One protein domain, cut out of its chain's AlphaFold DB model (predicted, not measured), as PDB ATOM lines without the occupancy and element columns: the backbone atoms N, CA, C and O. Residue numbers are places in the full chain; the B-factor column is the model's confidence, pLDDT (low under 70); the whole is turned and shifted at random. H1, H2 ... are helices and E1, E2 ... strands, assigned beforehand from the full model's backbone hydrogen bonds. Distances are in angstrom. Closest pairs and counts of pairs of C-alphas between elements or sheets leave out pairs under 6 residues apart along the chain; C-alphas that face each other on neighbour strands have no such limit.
ATOM      1  N   LYS A   4     121.658  97.832 129.790       92.44
ATOM      2  CA  LYS A   4     120.904  98.782 130.625       92.44
ATOM      3  C   LYS A   4     121.687  99.383 131.800       92.44
ATOM      4  O   LYS A   4     121.215 100.346 132.396       92.44
ATOM      5  N   ASP A   5     122.845  98.810 132.132       90.69
ATOM      6  CA  ASP A   5     123.697  99.272 133.233       90.69
ATOM      7  C   ASP A   5     124.681 100.371 132.765       90.69
ATOM      8  O   ASP A   5     125.419 100.929 133.579       90.69
ATOM      9  N   LEU A   6     124.730 100.668 131.458       89.81
ATOM     10  CA  LEU A   6     125.587 101.710 130.892       89.81
ATOM     11  C   LEU A   6     124.902 103.081 131.015       89.81
ATOM     12  O   LEU A   6     123.772 103.206 130.547       89.81
ATOM     13  N   PRO A   7     125.569 104.123 131.557       87.69
ATOM     14  CA  PRO A   7     124.917 105.380 131.941       87.69
ATOM     15  C   PRO A   7     124.043 106.017 130.855       87.69
ATOM     16  O   PRO A   7     122.876 106.295 131.092       87.69
ATOM     17  N   VAL A   8     124.575 106.168 129.635       89.19
ATOM     18  CA  VAL A   8     123.824 106.763 128.512       89.19
ATOM     19  C   VAL A   8     122.628 105.910 128.110       89.19
ATOM     20  O   VAL A   8     121.611 106.445 127.695       89.19
ATOM     21  N   ILE A   9     122.730 104.586 128.234       93.31
ATOM     22  CA  ILE A   9     121.606 103.700 127.942       93.31
ATOM     23  C   ILE A   9     120.549 103.811 129.036       93.31
ATOM     24  O   ILE A   9     119.365 103.840 128.720       93.31
ATOM     25  N   THR A  10     120.958 103.894 130.304       92.31
ATOM     26  CA  THR A  10     120.035 104.087 131.428       92.31
ATOM     27  C   THR A  10     119.180 105.339 131.237       92.31
ATOM     28  O   THR A  10     117.976 105.275 131.468       92.31
ATOM     29  N   ASP A  11     119.767 106.431 130.743       92.38
ATOM     30  CA  ASP A  11     119.060 107.695 130.499       92.38
ATOM     31  C   ASP A  11     117.993 107.606 129.389       92.38
ATOM     32  O   ASP A  11     117.089 108.440 129.339       92.38
ATOM     33  N   LEU A  12     118.066 106.598 128.512       93.56
ATOM     34  CA  LEU A  12     117.074 106.357 127.457       93.56
ATOM     35  C   LEU A  12     115.922 105.458 127.908       93.56
ATOM     36  O   LEU A  12     114.944 105.316 127.173       93.56
ATOM     37  N   ILE A  13     116.030 104.807 129.069       95.50
ATOM     38  CA  ILE A  13     115.029 103.834 129.502       95.50
ATOM     39  C   ILE A  13     113.769 104.550 129.992       95.50
ATOM     40  O   ILE A  13     113.833 105.423 130.856       95.50
ATOM     41  N   THR A  14     112.609 104.134 129.484       95.75
ATOM     42  CA  THR A  14     111.296 104.648 129.894       95.75
ATOM     43  C   THR A  14     110.357 103.502 130.277       95.75
ATOM     44  O   THR A  14     110.403 102.427 129.682       95.75
ATOM     45  N   GLU A  15     109.502 103.716 131.284       91.44
ATOM     46  CA  GLU A  15     108.563 102.689 131.778       91.44
ATOM     47  C   GLU A  15     107.440 102.365 130.777       91.44
ATOM     48  O   GLU A  15     106.916 101.253 130.764       91.44
ATOM     49  N   ASP A  16     107.066 103.334 129.941       94.44
ATOM     50  CA  ASP A  16     106.028 103.235 128.909       94.44
ATOM     51  C   ASP A  16     106.596 103.003 127.499       94.44
ATOM     52  O   ASP A  16     105.855 103.030 126.516       94.44
ATOM     53  N   GLY A  17     107.910 102.781 127.405       93.12
ATOM     54  CA  GLY A  17     108.630 102.615 126.152       93.12
ATOM     55  C   GLY A  17     108.342 101.306 125.425       93.12
ATOM     56  O   GLY A  17     107.959 100.294 126.017       93.12
ATOM     57  N   ALA A  18     108.606 101.307 124.121       95.31
ATOM     58  CA  ALA A  18     108.629 100.085 123.333       95.31
ATOM     59  C   ALA A  18     109.818  99.208 123.751       95.31
ATOM     60  O   ALA A  18     110.894  99.710 124.082       95.31
ATOM     61  N   GLU A  19     109.641  97.887 123.699       96.25
ATOM     62  CA  GLU A  19     110.763  96.964 123.851       96.25
ATOM     63  C   GLU A  19     111.663  97.046 122.610       96.25
ATOM     64  O   GLU A  19     111.211  96.849 121.475       96.25
ATOM     65  N   VAL A  20     112.942  97.327 122.845       97.94
ATOM     66  CA  VAL A  20     113.985  97.404 121.827       97.94
ATOM     67  C   VAL A  20     115.065  96.384 122.138       97.94
ATOM     68  O   VAL A  20     115.732  96.450 123.173       97.94
ATOM     69  N   LYS A  21     115.277  95.462 121.202       98.06
ATOM     70  CA  LYS A  21     116.382  94.503 121.239       98.06
ATOM     71  C   LYS A  21     117.499  94.953 120.305       98.06
ATOM     72  O   LYS A  21     117.263  95.223 119.128       98.06
ATOM     73  N   VAL A  22     118.719  94.990 120.829       98.00
ATOM     74  CA  VAL A  22     119.922  95.380 120.090       98.00
ATOM     75  C   VAL A  22     120.686  94.125 119.683       98.00
ATOM     76  O   VAL A  22     121.132  93.365 120.543       98.00
ATOM     77  N   LEU A  23     120.841  93.905 118.379       98.19
ATOM     78  CA  LEU A  23     121.509  92.737 117.808       98.19
ATOM     79  C   LEU A  23     122.773  93.163 117.066       98.19
ATOM     80  O   LEU A  23     122.705  93.955 116.125       98.19
ATOM     81  N   TYR A  24     123.919  92.618 117.466       97.44
ATOM     82  CA  TYR A  24     125.197  92.872 116.801       97.44
ATOM     83  C   TYR A  24     125.609  91.674 115.951       97.44
ATOM     84  O   TYR A  24     125.428  90.521 116.351       97.44
ATOM     85  N   VAL A  25     126.194  91.935 114.784       96.19
ATOM     86  CA  VAL A  25     126.703  90.882 113.899       96.19
ATOM     87  C   VAL A  25     127.907  90.168 114.530       96.19
ATOM     88  O   VAL A  25     128.893  90.797 114.941       96.19
ATOM     89  N   LYS A  26     127.866  88.833 114.578       94.19
ATOM     90  CA  LYS A  26     128.984  88.013 115.064       94.19
ATOM     91  C   LYS A  26     130.175  88.076 114.104       94.19
ATOM     92  O   LYS A  26     130.067  88.416 112.927       94.19
ATOM     93  N   THR A  27     131.361  87.759 114.611       82.75
ATOM     94  CA  THR A  27     132.625  87.833 113.852       82.75
ATOM     95  C   THR A  27     133.051  86.518 113.222       82.75
ATOM     96  O   THR A  27     133.977  86.503 112.413       82.75
ATOM     97  N   GLU A  28     132.378  85.427 113.577       83.00
ATOM     98  CA  GLU A  28     132.781  84.056 113.257       83.00
ATOM     99  C   GLU A  28     132.793  83.763 111.752       83.00
ATOM    100  O   GLU A  28     133.567  82.924 111.295       83.00
ATOM    101  N   ASN A  29     131.989  84.489 110.966       85.94
ATOM    102  CA  ASN A  29     131.968  84.391 109.509       85.94
ATOM    103  C   ASN A  29     132.379  85.727 108.855       85.94
ATOM    104  O   ASN A  29     131.526  86.588 108.605       85.94
ATOM    105  N   PRO A  30     133.678  85.913 108.541       86.81
ATOM    106  CA  PRO A  30     134.189  87.151 107.957       86.81
ATOM    107  C   PRO A  30     133.542  87.518 106.620       86.81
ATOM    108  O   PRO A  30     133.351  88.699 106.342       86.81
ATOM    109  N   THR A  31     133.184  86.528 105.795       91.75
ATOM    110  CA  THR A  31     132.541  86.767 104.495       91.75
ATOM    111  C   THR A  31     131.122  87.295 104.673       91.75
ATOM    112  O   THR A  31     130.769  88.297 104.053       91.75
ATOM    113  N   THR A  32     130.327  86.677 105.549       92.00
ATOM    114  CA  THR A  32     128.980  87.173 105.873       92.00
ATOM    115  C   THR A  32     129.056  88.570 106.474       92.00
ATOM    116  O   THR A  32     128.377  89.472 105.989       92.00
ATOM    117  N   ARG A  33     129.944  88.795 107.451       92.06
ATOM    118  CA  ARG A  33     130.147  90.119 108.059       92.06
ATOM    119  C   ARG A  33     130.511  91.178 107.018       92.06
ATOM    120  O   ARG A  33     129.934  92.261 107.035       92.06
ATOM    121  N   LEU A  34     131.429  90.871 106.098       93.31
ATOM    122  CA  LEU A  34     131.807  91.787 105.021       93.31
ATOM    123  C   LEU A  34     130.601  92.134 104.144       93.31
ATOM    124  O   LEU A  34     130.361  93.307 103.876       93.31
ATOM    125  N   ASN A  35     129.817  91.138 103.734       95.62
ATOM    126  CA  ASN A  35     128.644  91.365 102.894       95.62
ATOM    127  C   ASN A  35     127.591  92.233 103.592       95.62
ATOM    128  O   ASN A  35     127.052  93.141 102.965       95.62
ATOM    129  N   LEU A  36     127.336  91.986 104.880       96.44
ATOM    130  CA  LEU A  36     126.404  92.780 105.686       96.44
ATOM    131  C   LEU A  36     126.899  94.218 105.881       96.44
ATOM    132  O   LEU A  36     126.111  95.149 105.762       96.44
ATOM    133  N   SER A  37     128.206  94.417 106.083       95.12
ATOM    134  CA  SER A  37     128.799  95.753 106.263       95.12
ATOM    135  C   SER A  37     128.694  96.667 105.035       95.12
ATOM    136  O   SER A  37     128.919  97.870 105.137       95.12
ATOM    137  N   MET A  38     128.341  96.105 103.876       96.62
ATOM    138  CA  MET A  38     128.141  96.833 102.622       96.62
ATOM    139  C   MET A  38     126.670  97.210 102.373       96.62
ATOM    140  O   MET A  38     126.365  97.807 101.340       96.62
ATOM    141  N   GLY A  39     125.763  96.876 103.297       96.75
ATOM    142  CA  GLY A  39     124.343  97.214 103.219       96.75
ATOM    143  C   GLY A  39     123.441  96.084 102.710       96.75
ATOM    144  O   GLY A  39     123.897  95.050 102.208       96.75
ATOM    145  N   HIS A  40     122.127  96.287 102.824       96.88
ATOM    146  CA  HIS A  40     121.127  95.238 102.596       96.88
ATOM    147  C   HIS A  40     121.094  94.754 101.137       96.88
ATOM    148  O   HIS A  40     121.112  93.549 100.874       96.88
ATOM    149  N   SER A  41     121.094  95.676 100.168       96.19
ATOM    150  CA  SER A  41     121.054  95.326  98.738       96.19
ATOM    151  C   SER A  41     122.265  94.491  98.317       96.19
ATOM    152  O   SER A  41     122.117  93.472  97.646       96.19
ATOM    153  N   PHE A  42     123.458  94.866  98.784       96.75
ATOM    154  CA  PHE A  42     124.706  94.167  98.478       96.75
ATOM    155  C   PHE A  42     124.749  92.751  99.069       96.75
ATOM    156  O   PHE A  42     125.267  91.825  98.432       96.75
ATOM    157  N   ALA A  43     124.202  92.579 100.277       96.25
ATOM    158  CA  ALA A  43     124.043  91.282 100.922       96.25
ATOM    159  C   ALA A  43     123.089  90.374 100.128       96.25
ATOM    160  O   ALA A  43     123.429  89.222  99.840       96.25
ATOM    161  N   LYS A  44     121.937  90.901  99.691       96.25
ATOM    162  CA  LYS A  44     120.958  90.149  98.889       96.25
ATOM    163  C   LYS A  44     121.499  89.709  97.534       96.25
ATOM    164  O   LYS A  44     121.270  88.572  97.132       96.25
ATOM    165  N   GLU A  45     122.259  90.562  96.850       96.88
ATOM    166  CA  GLU A  45     122.926  90.207  95.585       96.88
ATOM    167  C   GLU A  45     123.904  89.029  95.732       96.88
ATOM    168  O   GLU A  45     124.194  88.333  94.760       96.88
ATOM    169  N   ARG A  46     124.387  88.770  96.952       96.19
ATOM    170  CA  ARG A  46     125.270  87.643  97.294       96.19
ATOM    171  C   ARG A  46     124.527  86.436  97.854       96.19
ATOM    172  O   ARG A  46     125.158  85.507  98.349       96.19
ATOM    173  N   GLY A  47     123.199  86.442  97.756       95.31
ATOM    174  CA  GLY A  47     122.347  85.332  98.161       95.31
ATOM    175  C   GLY A  47     122.059  85.270  99.658       95.31
ATOM    176  O   GLY A  47     121.565  84.243 100.113       95.31
ATOM    177  N   ILE A  48     122.340  86.329 100.428       95.62
ATOM    178  CA  ILE A  48     121.911  86.384 101.830       95.62
ATOM    179  C   ILE A  48     120.389  86.536 101.872       95.62
ATOM    180  O   ILE A  48     119.826  87.483 101.314       95.62
ATOM    181  N   VAL A  49     119.741  85.595 102.553       95.69
ATOM    182  CA  VAL A  49     118.311  85.610 102.859       95.69
ATOM    183  C   VAL A  49     118.168  85.923 104.342       95.69
ATOM    184  O   VAL A  49     118.683  85.193 105.181       95.69
ATOM    185  N   PHE A  50     117.498  87.028 104.658       95.38
ATOM    186  CA  PHE A  50     117.281  87.477 106.030       95.38
ATOM    187  C   PHE A  50     116.034  86.811 106.613       95.38
ATOM    188  O   PHE A  50     115.022  87.475 106.772       95.38
ATOM    189  N   ASP A  51     116.094  85.510 106.878       96.31
ATOM    190  CA  ASP A  51     115.048  84.800 107.623       96.31
ATOM    191  C   ASP A  51     115.427  84.633 109.102       96.31
ATOM    192  O   ASP A  51     116.544  84.952 109.532       96.31
ATOM    193  N   LYS A  52     114.489  84.127 109.908       95.62
ATOM    194  CA  LYS A  52     114.725  83.904 111.340       95.62
ATOM    195  C   LYS A  52     115.952  83.033 111.636       95.62
ATOM    196  O   LYS A  52     116.669  83.329 112.591       95.62
ATOM    197  N   SER A  53     116.205  81.998 110.830       96.31
ATOM    198  CA  SER A  53     117.349  81.094 111.018       96.31
ATOM    199  C   SER A  53     118.659  81.840 110.796       96.31
ATOM    200  O   SER A  53     119.565  81.764 111.622       96.31
ATOM    201  N   PHE A  54     118.732  82.625 109.719       95.88
ATOM    202  CA  PHE A  54     119.889  83.456 109.420       95.88
ATOM    203  C   PHE A  54     120.175  84.443 110.550       95.88
ATOM    204  O   PHE A  54     121.333  84.592 110.950       95.88
ATOM    205  N   VAL A  55     119.141  85.104 111.082       96.44
ATOM    206  CA  VAL A  55     119.320  86.059 112.180       96.44
ATOM    207  C   VAL A  55     119.860  85.365 113.433       96.44
ATOM    208  O   VAL A  55     120.841  85.835 114.006       96.44
ATOM    209  N   ASP A  56     119.282  84.229 113.823       95.50
ATOM    210  CA  ASP A  56     119.700  83.485 115.020       95.50
ATOM    211  C   ASP A  56     121.134  82.943 114.906       95.50
ATOM    212  O   ASP A  56     121.892  82.915 115.879       95.50
ATOM    213  N   GLU A  57     121.546  82.556 113.702       95.06
ATOM    214  CA  GLU A  57     122.899  82.071 113.440       95.06
ATOM    215  C   GLU A  57     123.928  83.195 113.298       95.06
ATOM    216  O   GLU A  57     125.098  82.982 113.617       95.06
ATOM    217  N   THR A  58     123.532  84.388 112.850       95.94
ATOM    218  CA  THR A  58     124.471  85.455 112.453       95.94
ATOM    219  C   THR A  58     124.646  86.539 113.510       95.94
ATOM    220  O   THR A  58     125.709  87.164 113.580       95.94
ATOM    221  N   TYR A  59     123.647  86.751 114.361       97.12
ATOM    222  CA  TYR A  59     123.636  87.839 115.333       97.12
ATOM    223  C   TYR A  59     123.780  87.330 116.763       97.12
ATOM    224  O   TYR A  59     123.466  86.185 117.075       97.12
ATOM    225  N   GLU A  60     124.266  88.210 117.628       97.06
ATOM    226  CA  GLU A  60     124.257  88.039 119.074       97.06
ATOM    227  C   GLU A  60     123.502  89.215 119.698       97.06
ATOM    228  O   GLU A  60     123.668  90.373 119.301       97.06
ATOM    229  N   GLU A  61     122.653  88.924 120.680       97.06
ATOM    230  CA  GLU A  61     121.902  89.955 121.385       97.06
ATOM    231  C   GLU A  61     122.829  90.714 122.333       97.06
ATOM    232  O   GLU A  61     123.334  90.147 123.300       97.06
ATOM    233  N   LEU A  62     123.020  92.012 122.112       96.12
ATOM    234  CA  LEU A  62     123.753  92.868 123.042       96.12
ATOM    235  C   LEU A  62     122.938  93.128 124.317       96.12
ATOM    236  O   LEU A  62     123.484  93.142 125.423       96.12
ATOM    237  N   GLY A  63     121.629  93.307 124.162       96.06
ATOM    238  CA  GLY A  63     120.679  93.425 125.259       96.06
ATOM    239  C   GLY A  63     119.323  93.955 124.809       96.06
ATOM    240  O   GLY A  63     119.101  94.239 123.630       96.06
ATOM    241  N   VAL A  64     118.435  94.109 125.788       96.75
ATOM    242  CA  VAL A  64     117.072  94.622 125.618       96.75
ATOM    243  C   VAL A  64     116.858  95.807 126.556       96.75
ATOM    244  O   VAL A  64     117.275  95.759 127.719       96.75
ATOM    245  N   ILE A  65     116.213  96.856 126.053       96.69
ATOM    246  CA  ILE A  65     115.800  98.042 126.813       96.69
ATOM    247  C   ILE A  65     114.351  98.407 126.477       96.69
ATOM    248  O   ILE A  65     113.850  98.031 125.422       96.69
ATOM    249  N   GLN A  66     113.684  99.142 127.365       96.88
ATOM    250  CA  GLN A  66     112.394  99.772 127.074       96.88
ATOM    251  C   GLN A  66     112.612 101.264 126.886       96.88
ATOM    252  O   GLN A  66     113.231 101.881 127.745       96.88
ATOM    253  N   THR A  67     112.171 101.833 125.770       97.19
ATOM    254  CA  THR A  67     112.444 103.240 125.450       97.19
ATOM    255  C   THR A  67     111.426 103.812 124.467       97.19
ATOM    256  O   THR A  67     110.867 103.090 123.640       97.19
ATOM    257  N   ASN A  68     111.190 105.118 124.556       96.81
ATOM    258  CA  ASN A  68     110.438 105.889 123.564       96.81
ATOM    259  C   ASN A  68     111.336 106.471 122.463       96.81
ATOM    260  O   ASN A  68     110.819 107.111 121.547       96.81
ATOM    261  N   SER A  69     112.656 106.274 122.553       96.31
ATOM    262  CA  SER A  69     113.588 106.774 121.552       96.31
ATOM    263  C   SER A  69     113.390 106.109 120.202       96.31
ATOM    264  O   SER A  69     113.143 104.902 120.102       96.31
ATOM    265  N   ASP A  70     113.533 106.907 119.152       95.62
ATOM    266  CA  ASP A  70     113.486 106.385 117.796       95.62
ATOM    267  C   ASP A  70     114.796 105.673 117.411       95.62
ATOM    268  O   ASP A  70     115.803 105.688 118.122       95.62
ATOM    269  N   LYS A  71     114.781 104.997 116.258       96.19
ATOM    270  CA  LYS A  71     115.929 104.216 115.779       96.19
ATOM    271  C   LYS A  71     117.183 105.059 115.517       96.19
ATOM    272  O   LYS A  71     118.283 104.543 115.698       96.19
ATOM    273  N   GLU A  72     117.041 106.325 115.126       96.38
ATOM    274  CA  GLU A  72     118.184 107.211 114.871       96.38
ATOM    275  C   GLU A  72     118.812 107.665 116.193       96.38
ATOM    276  O   GLU A  72     120.032 107.592 116.360       96.38
ATOM    277  N   GLU A  73     117.990 108.049 117.173       95.88
ATOM    278  CA  GLU A  73     118.442 108.358 118.534       95.88
ATOM    279  C   GLU A  73     119.183 107.170 119.159       95.88
ATOM    280  O   GLU A  73     120.277 107.329 119.713       95.88
ATOM    281  N   LEU A  74     118.636 105.961 119.005       96.81
ATOM    282  CA  LEU A  74     119.251 104.724 119.486       96.81
ATOM    283  C   LEU A  74     120.580 104.429 118.793       96.81
ATOM    284  O   LEU A  74     121.562 104.093 119.460       96.81
ATOM    285  N   PHE A  75     120.643 104.583 117.471       96.69
ATOM    286  CA  PHE A  75     121.883 104.409 116.720       96.69
ATOM    287  C   PHE A  75     122.965 105.383 117.169       96.69
ATOM    288  O   PHE A  75     124.119 104.979 117.356       96.69
ATOM    289  N   HIS A  76     122.599 106.648 117.381       95.38
ATOM    290  CA  HIS A  76     123.508 107.649 117.913       95.38
ATOM    291  C   HIS A  76     123.981 107.279 119.320       95.38
ATOM    292  O   HIS A  76     125.187 107.300 119.573       95.38
ATOM    293  N   ALA A  77     123.087 106.887 120.223       95.25
ATOM    294  CA  ALA A  77     123.458 106.493 121.579       95.25
ATOM    295  C   ALA A  77     124.407 105.282 121.608       95.25
ATOM    296  O   ALA A  77     125.373 105.273 122.370       95.25
ATOM    297  N   LEU A  78     124.193 104.308 120.720       95.56
ATOM    298  CA  LEU A  78     124.992 103.083 120.601       95.56
ATOM    299  C   LEU A  78     126.339 103.271 119.881       95.56
ATOM    300  O   LEU A  78     127.041 102.294 119.612       95.56
ATOM    301  N   GLN A  79     126.752 104.505 119.581       95.50
ATOM    302  CA  GLN A  79     128.117 104.783 119.134       95.50
ATOM    303  C   GLN A  79     129.090 104.729 120.314       95.50
ATOM    304  O   GLN A  79     128.833 105.328 121.352       95.50
ATOM    305  N   ALA A  80     130.243 104.070 120.157       88.38
ATOM    306  CA  ALA A  80     131.194 103.809 121.243       88.38
ATOM    307  C   ALA A  80     131.572 105.051 122.066       88.38
ATOM    308  O   ALA A  80     131.661 104.971 123.285       88.38
ATOM    309  N   MET A  81     131.746 106.202 121.412       89.19
ATOM    310  CA  MET A  81     132.079 107.465 122.083       89.19
ATOM    311  C   MET A  81     130.956 108.014 122.971       89.19
ATOM    312  O   MET A  81     131.229 108.860 123.817       89.19
ATOM    313  N   ASN A  82     129.723 107.540 122.789       89.50
ATOM    314  CA  ASN A  82     128.546 107.999 123.512       89.50
ATOM    315  C   ASN A  82     128.263 107.095 124.714       89.50
ATOM    316  O   ASN A  82     128.451 107.531 125.843       89.50
ATOM    317  N   TYR A  83     127.886 105.831 124.508       88.19
ATOM    318  CA  TYR A  83     127.551 104.928 125.623       88.19
ATOM    319  C   TYR A  83     128.743 104.240 126.307       88.19
ATOM    320  O   TYR A  83     128.565 103.565 127.321       88.19
ATOM    321  N   SER A  84     129.956 104.400 125.773       89.38
ATOM    322  CA  SER A  84     131.170 103.779 126.307       89.38
ATOM    323  C   SER A  84     132.420 104.680 126.165       89.38
ATOM    324  O   SER A  84     133.463 104.206 125.687       89.38
ATOM    325  N   PRO A  85     132.368 105.966 126.571       87.50
ATOM    326  CA  PRO A  85     133.442 106.940 126.342       87.50
ATOM    327  C   PRO A  85     134.769 106.561 127.013       87.50
ATOM    328  O   PRO A  85     135.832 107.008 126.582       87.50
ATOM    329  N   LYS A  86     134.726 105.738 128.067       89.75
ATOM    330  CA  LYS A  86     135.898 105.224 128.793       89.75
ATOM    331  C   LYS A  86     136.079 103.714 128.610       89.75
ATOM    332  O   LYS A  86     136.896 103.110 129.301       89.75
ATOM    333  N   GLY A  87     135.352 103.105 127.672       87.44
ATOM    334  CA  GLY A  87     135.411 101.668 127.404       87.44
ATOM    335  C   GLY A  87     134.520 100.816 128.311       87.44
ATOM    336  O   GLY A  87     134.756  99.614 128.413       87.44
ATOM    337  N   GLU A  88     133.510 101.404 128.951       90.56
ATOM    338  CA  GLU A  88     132.554 100.731 129.837       90.56
ATOM    339  C   GLU A  88     131.894  99.514 129.166       90.56
ATOM    340  O   GLU A  88     131.793  98.451 129.773       90.56
ATOM    341  N   ALA A  89     131.544  99.606 127.879       91.12
ATOM    342  CA  ALA A  89     130.919  98.504 127.147       91.12
ATOM    343  C   ALA A  89     131.883  97.350 126.821       91.12
ATOM    344  O   ALA A  89     131.437  96.289 126.387       91.12
ATOM    345  N   ARG A  90     133.202  97.507 127.012       90.75
ATOM    346  CA  ARG A  90     134.199  96.500 126.600       90.75
ATOM    347  C   ARG A  90     133.975  95.150 127.279       90.75
ATOM    348  O   ARG A  90     134.125  94.119 126.627       90.75
ATOM    349  N   GLU A  91     133.623  95.155 128.563       91.44
ATOM    350  CA  GLU A  91     133.344  93.926 129.310       91.44
ATOM    351  C   GLU A  91     132.094  93.224 128.766       91.44
ATOM    352  O   GLU A  91     132.139  92.031 128.474       91.44
ATOM    353  N   LEU A  92     131.010  93.978 128.543       93.75
ATOM    354  CA  LEU A  92     129.769  93.474 127.951       93.75
ATOM    355  C   LEU A  92     130.021  92.855 126.568       93.75
ATOM    356  O   LEU A  92     129.679  91.694 126.345       93.75
ATOM    357  N   ILE A  93     130.674  93.598 125.673       94.06
ATOM    358  CA  ILE A  93     131.003  93.160 124.309       94.06
ATOM    359  C   ILE A  93     131.849  91.881 124.333       94.06
ATOM    360  O   ILE A  93     131.496  90.894 123.688       94.06
ATOM    361  N   SER A  94     132.916  91.855 125.138       92.62
ATOM    362  CA  SER A  94     133.790  90.683 125.245       92.62
ATOM    363  C   SER A  94     133.076  89.469 125.840       92.62
ATOM    364  O   SER A  94     133.342  88.351 125.408       92.62
ATOM    365  N   SER A  95     132.181  89.665 126.814       93.56
ATOM    366  CA  SER A  95     131.423  88.568 127.436       93.56
ATOM    367  C   SER A  95     130.462  87.873 126.466       93.56
ATOM    368  O   SER A  95     130.092  86.724 126.690       93.56
ATOM    369  N   LYS A  96     130.101  88.556 125.373       93.44
ATOM    370  CA  LYS A  96     129.209  88.078 124.310       93.44
ATOM    371  C   LYS A  96     129.948  87.607 123.054       93.44
ATOM    372  O   LYS A  96     129.316  87.279 122.062       93.44
ATOM    373  N   GLY A  97     131.285  87.604 123.057       91.44
ATOM    374  CA  GLY A  97     132.080  87.232 121.877       91.44
ATOM    375  C   GLY A  97     131.985  88.223 120.706       91.44
ATOM    376  O   GLY A  97     132.401  87.914 119.590       91.44
ATOM    377  N   LEU A  98     131.458  89.426 120.947       93.25
ATOM    378  CA  LEU A  98     131.365  90.502 119.963       93.25
ATOM    379  C   LEU A  98     132.709  91.245 119.849       93.25
ATOM    380  O   LEU A  98     133.512  91.244 120.782       93.25
ATOM    381  N   SER A  99     132.972  91.905 118.715       89.88
ATOM    382  CA  SER A  99     134.247  92.625 118.496       89.88
ATOM    383  C   SER A  99     134.129  94.126 118.294       89.88
ATOM    384  O   SER A  99     135.155  94.803 118.230       89.88
ATOM    385  N   HIS A 100     132.924  94.654 118.113       91.44
ATOM    386  CA  HIS A 100     132.709  96.072 117.857       91.44
ATOM    387  C   HIS A 100     131.850  96.679 118.952       91.44
ATOM    388  O   HIS A 100     130.915  96.061 119.442       91.44
ATOM    389  N   THR A 101     132.218  97.889 119.357       91.50
ATOM    390  CA  THR A 101     131.527  98.647 120.397       91.50
ATOM    391  C   THR A 101     130.503  99.608 119.803       91.50
ATOM    392  O   THR A 101     129.484  99.834 120.431       91.50
ATOM    393  N   SER A 102     130.702 100.148 118.602       94.50
ATOM    394  CA  SER A 102     129.693 100.994 117.948       94.50
ATOM    395  C   SER A 102     128.704 100.171 117.142       94.50
ATOM    396  O   SER A 102     129.152  99.355 116.343       94.50
ATOM    397  N   MET A 103     127.409 100.462 117.247       96.12
ATOM    398  CA  MET A 103     126.434  99.983 116.267       96.12
ATOM    399  C   MET A 103     126.836 100.451 114.860       96.12
ATOM    400  O   MET A 103     127.195 101.616 114.657       96.12
ATOM    401  N   SER A 104     126.810  99.532 113.902       95.62
ATOM    402  CA  SER A 104     127.404  99.683 112.574       95.62
ATOM    403  C   SER A 104     126.527  99.084 111.476       95.62
ATOM    404  O   SER A 104     125.589  98.341 111.758       95.62
ATOM    405  N   VAL A 105     126.836  99.404 110.214       97.69
ATOM    406  CA  VAL A 105     126.162  98.797 109.056       97.69
ATOM    407  C   VAL A 105     126.245  97.279 109.163       97.69
ATOM    408  O   VAL A 105     127.336  96.723 109.323       97.69
ATOM    409  N   GLY A 106     125.097  96.617 109.075       96.88
ATOM    410  CA  GLY A 106     124.995  95.184 109.312       96.88
ATOM    411  C   GLY A 106     124.286  94.814 110.609       96.88
ATOM    412  O   GLY A 106     123.705  93.733 110.650       96.88
ATOM    413  N   ASP A 107     124.311  95.666 111.637       98.00
ATOM    414  CA  ASP A 107     123.640  95.428 112.922       98.00
ATOM    415  C   ASP A 107     122.116  95.653 112.817       98.00
ATOM    416  O   ASP A 107     121.623  96.233 111.845       98.00
ATOM    417  N   ILE A 108     121.348  95.174 113.803       98.50
ATOM    418  CA  ILE A 108     119.878  95.239 113.787       98.50
ATOM    419  C   ILE A 108     119.330  95.801 115.106       98.50
ATOM    420  O   ILE A 108     119.741  95.400 116.197       98.50
ATOM    421  N   LEU A 109     118.331  96.677 114.996       98.44
ATOM    422  CA  LEU A 109     117.409  97.029 116.076       98.44
ATOM    423  C   LEU A 109     116.071  96.320 115.853       98.44
ATOM    424  O   LEU A 109     115.435  96.516 114.819       98.44
ATOM    425  N   VAL A 110     115.610  95.528 116.817       98.19
ATOM    426  CA  VAL A 110     114.252  94.968 116.782       98.19
ATOM    427  C   VAL A 110     113.357  95.826 117.663       98.19
ATOM    428  O   VAL A 110     113.557  95.863 118.875       98.19
ATOM    429  N   ILE A 111     112.392  96.515 117.056       96.81
ATOM    430  CA  ILE A 111     111.485  97.457 117.727       96.81
ATOM    431  C   ILE A 111     110.059  96.990 117.456       96.81
ATOM    432  O   ILE A 111     109.654  96.920 116.296       96.81
ATOM    433  N   ASN A 112     109.297  96.634 118.496       91.12
ATOM    434  CA  ASN A 112     107.942  96.072 118.349       91.12
ATOM    435  C   ASN A 112     107.865  94.880 117.365       91.12
ATOM    436  O   ASN A 112     106.887  94.713 116.641       91.12
ATOM    437  N   GLY A 113     108.923  94.063 117.311       92.12
ATOM    438  CA  GLY A 113     109.036  92.921 116.396       92.12
ATOM    439  C   GLY A 113     109.496  93.256 114.971       92.12
ATOM    440  O   GLY A 113     109.799  92.332 114.222       92.12
ATOM    441  N   ALA A 114     109.612  94.534 114.599       96.00
ATOM    442  CA  ALA A 114     110.151  94.944 113.304       96.00
ATOM    443  C   ALA A 114     111.686  94.959 113.329       96.00
ATOM    444  O   ALA A 114     112.298  95.616 114.177       96.00
ATOM    445  N   TYR A 115     112.310  94.252 112.386       98.19
ATOM    446  CA  TYR A 115     113.763  94.136 112.266       98.19
ATOM    447  C   TYR A 115     114.315  95.303 111.438       98.19
ATOM    448  O   TYR A 115     114.230  95.306 110.214       98.19
ATOM    449  N   ASN A 116     114.892  96.301 112.104       98.31
ATOM    450  CA  ASN A 116     115.485  97.483 111.482       98.31
ATOM    451  C   ASN A 116     116.991  97.265 111.303       98.31
ATOM    452  O   ASN A 116     117.767  97.415 112.247       98.31
ATOM    453  N   PHE A 117     117.399  96.905 110.092       98.38
ATOM    454  CA  PHE A 117     118.796  96.741 109.705       98.38
ATOM    455  C   PHE A 117     119.458  98.098 109.492       98.38
ATOM    456  O   PHE A 117     118.941  98.918 108.730       98.38
ATOM    457  N   VAL A 118     120.607  98.320 110.126       98.31
ATOM    458  CA  VAL A 118     121.440  99.501 109.882       98.31
ATOM    459  C   VAL A 118     122.052  99.368 108.493       98.31
ATOM    460  O   VAL A 118     122.901  98.504 108.259       98.31
ATOM    461  N   ASP A 119     121.614 100.213 107.569       97.56
ATOM    462  CA  ASP A 119     122.082 100.204 106.188       97.56
ATOM    463  C   ASP A 119     123.161 101.272 105.967       97.56
ATOM    464  O   ASP A 119     123.447 102.109 106.821       97.56
ATOM    465  N   SER A 120     123.753 101.262 104.777       92.94
ATOM    466  CA  SER A 120     124.669 102.298 104.295       92.94
ATOM    467  C   SER A 120     124.104 103.719 104.438       92.94
ATOM    468  O   SER A 120     124.868 104.660 104.653       92.94
ATOM    469  N   PHE A 121     122.777 103.866 104.359       92.00
ATOM    470  CA  PHE A 121     122.055 105.102 104.635       92.00
ATOM    471  C   PHE A 121     120.795 104.803 105.457       92.00
ATOM    472  O   PHE A 121     119.823 104.261 104.930       92.00
ATOM    473  N   GLY A 122     120.806 105.184 106.736       96.12
ATOM    474  CA  GLY A 122     119.672 105.005 107.643       96.12
ATOM    475  C   GLY A 122     119.374 103.531 107.916       96.12
ATOM    476  O   GLY A 122     120.269 102.750 108.238       96.12
ATOM    477  N   PHE A 123     118.104 103.150 107.783       98.12
ATOM    478  CA  PHE A 123     117.630 101.817 108.137       98.12
ATOM    479  C   PHE A 123     116.757 101.199 107.060       98.12
ATOM    480  O   PHE A 123     115.835 101.844 106.552       98.12
ATOM    481  N   THR A 124     116.972  99.909 106.833       97.94
ATOM    482  CA  THR A 124     116.107  99.066 106.011       97.94
ATOM    483  C   THR A 124     115.336  98.105 106.909       97.94
ATOM    484  O   THR A 124     115.920  97.409 107.735       97.94
ATOM    485  N   GLU A 125     114.015  98.049 106.761       97.44
ATOM    486  CA  GLU A 125     113.200  97.044 107.450       97.44
ATOM    487  C   GLU A 125     113.347  95.683 106.755       97.44
ATOM    488  O   GLU A 125     113.219  95.578 105.530       97.44
ATOM    489  N   LEU A 126     113.654  94.644 107.531       95.88
ATOM    490  CA  LEU A 126     113.815  93.275 107.054       95.88
ATOM    491  C   LEU A 126     112.517  92.486 107.231       95.88
ATOM    492  O   LEU A 126     111.875  92.546 108.277       95.88
ATOM    493  N   ASN A 127     112.192  91.672 106.227       91.50
ATOM    494  CA  ASN A 127     111.134  90.668 106.320       91.50
ATOM    495  C   ASN A 127     111.752  89.350 106.806       91.50
ATOM    496  O   ASN A 127     112.235  88.581 105.973       91.50
TER     497      ASN A 127
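Overview. This is residues 4 to 127 of the 128 residues of an uncharacterized protein of Vibrio coralliilyticus (UniProt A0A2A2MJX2). A strongly twisted sheet of five antiparallel strands makes the core; H5 packs on one face of it, and the other six short helices are spread round it. H1 and H7 lie by edge strand E2 with H6 next to H1, H4 leads straight into E2, and H2 and H3 make a corner near the end of E1 and the strands E4 and E5. The printed part has 124 residues with seven named helices and five named strands, in the order H1 E1 H2 H3 H4 E2 H5 H6 H7 E3 E4 E5, and the sheet runs E2 E1 E3 E4 E5. The class is mixed, helices and strands; the whole is compact, with a radius of gyration of the C-alphas of 13.9 A, and it spans 39 by 28 by 24 A.

Arrangement. The sheet begins at one edge with E2, residues 59 to 67, which bends by 56 degrees at residue 62. Its antiparallel neighbour is E1, residues 18 to 25, at 157 degrees between directions, with N 20 and O 65 at 2.8 A. On the other side of E1 is E3, residues 108 to 111, at 167 degrees, with N 21 and O 110 at 2.9 A. E3 forms a hairpin with E4, residues 114 to 118, where N 116 and O 109 are 2.8 A apart. E4 forms a hairpin with the other edge strand, E5, residues 123 to 126, where N 117 and O 124 are 2.8 A apart. E3, E4 and E5 are a meander, each strand the antiparallel neighbour of the one before. From edge to edge the strands' lines turn by 110 degrees. H5, residues 71 to 77, is on the sheet with 18 pairs of C-alphas within 10 A; its closest to E3 are those of Lys 71 and Leu 109, 7.3 A. H4, residues 52 to 58, only grazes the sheet; the C-alphas of Thr 58 and Val 25 are the closest of H4 and E1, 6.0 A. H7, residues 89 to 95, also only grazes it, with the C-alphas of Ile 93 and Leu 62 the closest to E2, 7.4 A. H1, residues 7 to 10, and E2 are near each other. H1 touches H6, residues 80 to 83, with the C-alphas of Val 8 and Tyr 83 closest at 5.1 A; H6 is not on the sheet. H2, residues 30 to 37, and H3, residues 40 to 45, touch only at the corner, closest at the C-alphas of Asn 35 and Ala 43, 5.0 A, at a steep tilt of 53 degrees, opposite ways. H2 and H4 are only just apart, 8.2 A at the closest. Every O i to N i+4 pair is within hydrogen-bond range in H2, H3, H4, H5 and H7; H1 and H6 are too short for such a pair, and their single O i to N i+3 pair is within range in H1 but not in H6.

Along the chain. E1 measures 22.4 A from C-alpha 18 at (108.629, 100.085, 123.333) to C-alpha 25, and E2 measures 21.6 A. E3, E4 and E5 measure 9.5, 12.6 and 9.4 A. H2 is 10.3 A long, H7 10.0 A, H4 9.9 A, H5 9.8 A and H3 8.8 A. The short H1 begins at C-alpha 7, (124.917, 105.380, 131.941), and E5 ends at C-alpha 126, (113.815, 93.275, 107.054).

Size, cuts and confidence. The two C-alphas farthest apart are those of Glu 15 and Arg 46, 41.2 A. The printed part has no cut. The one long link is H7 to E3, residues 96 to 107. The mean pLDDT of the printed part is 94.4, and no printed residue is under 70.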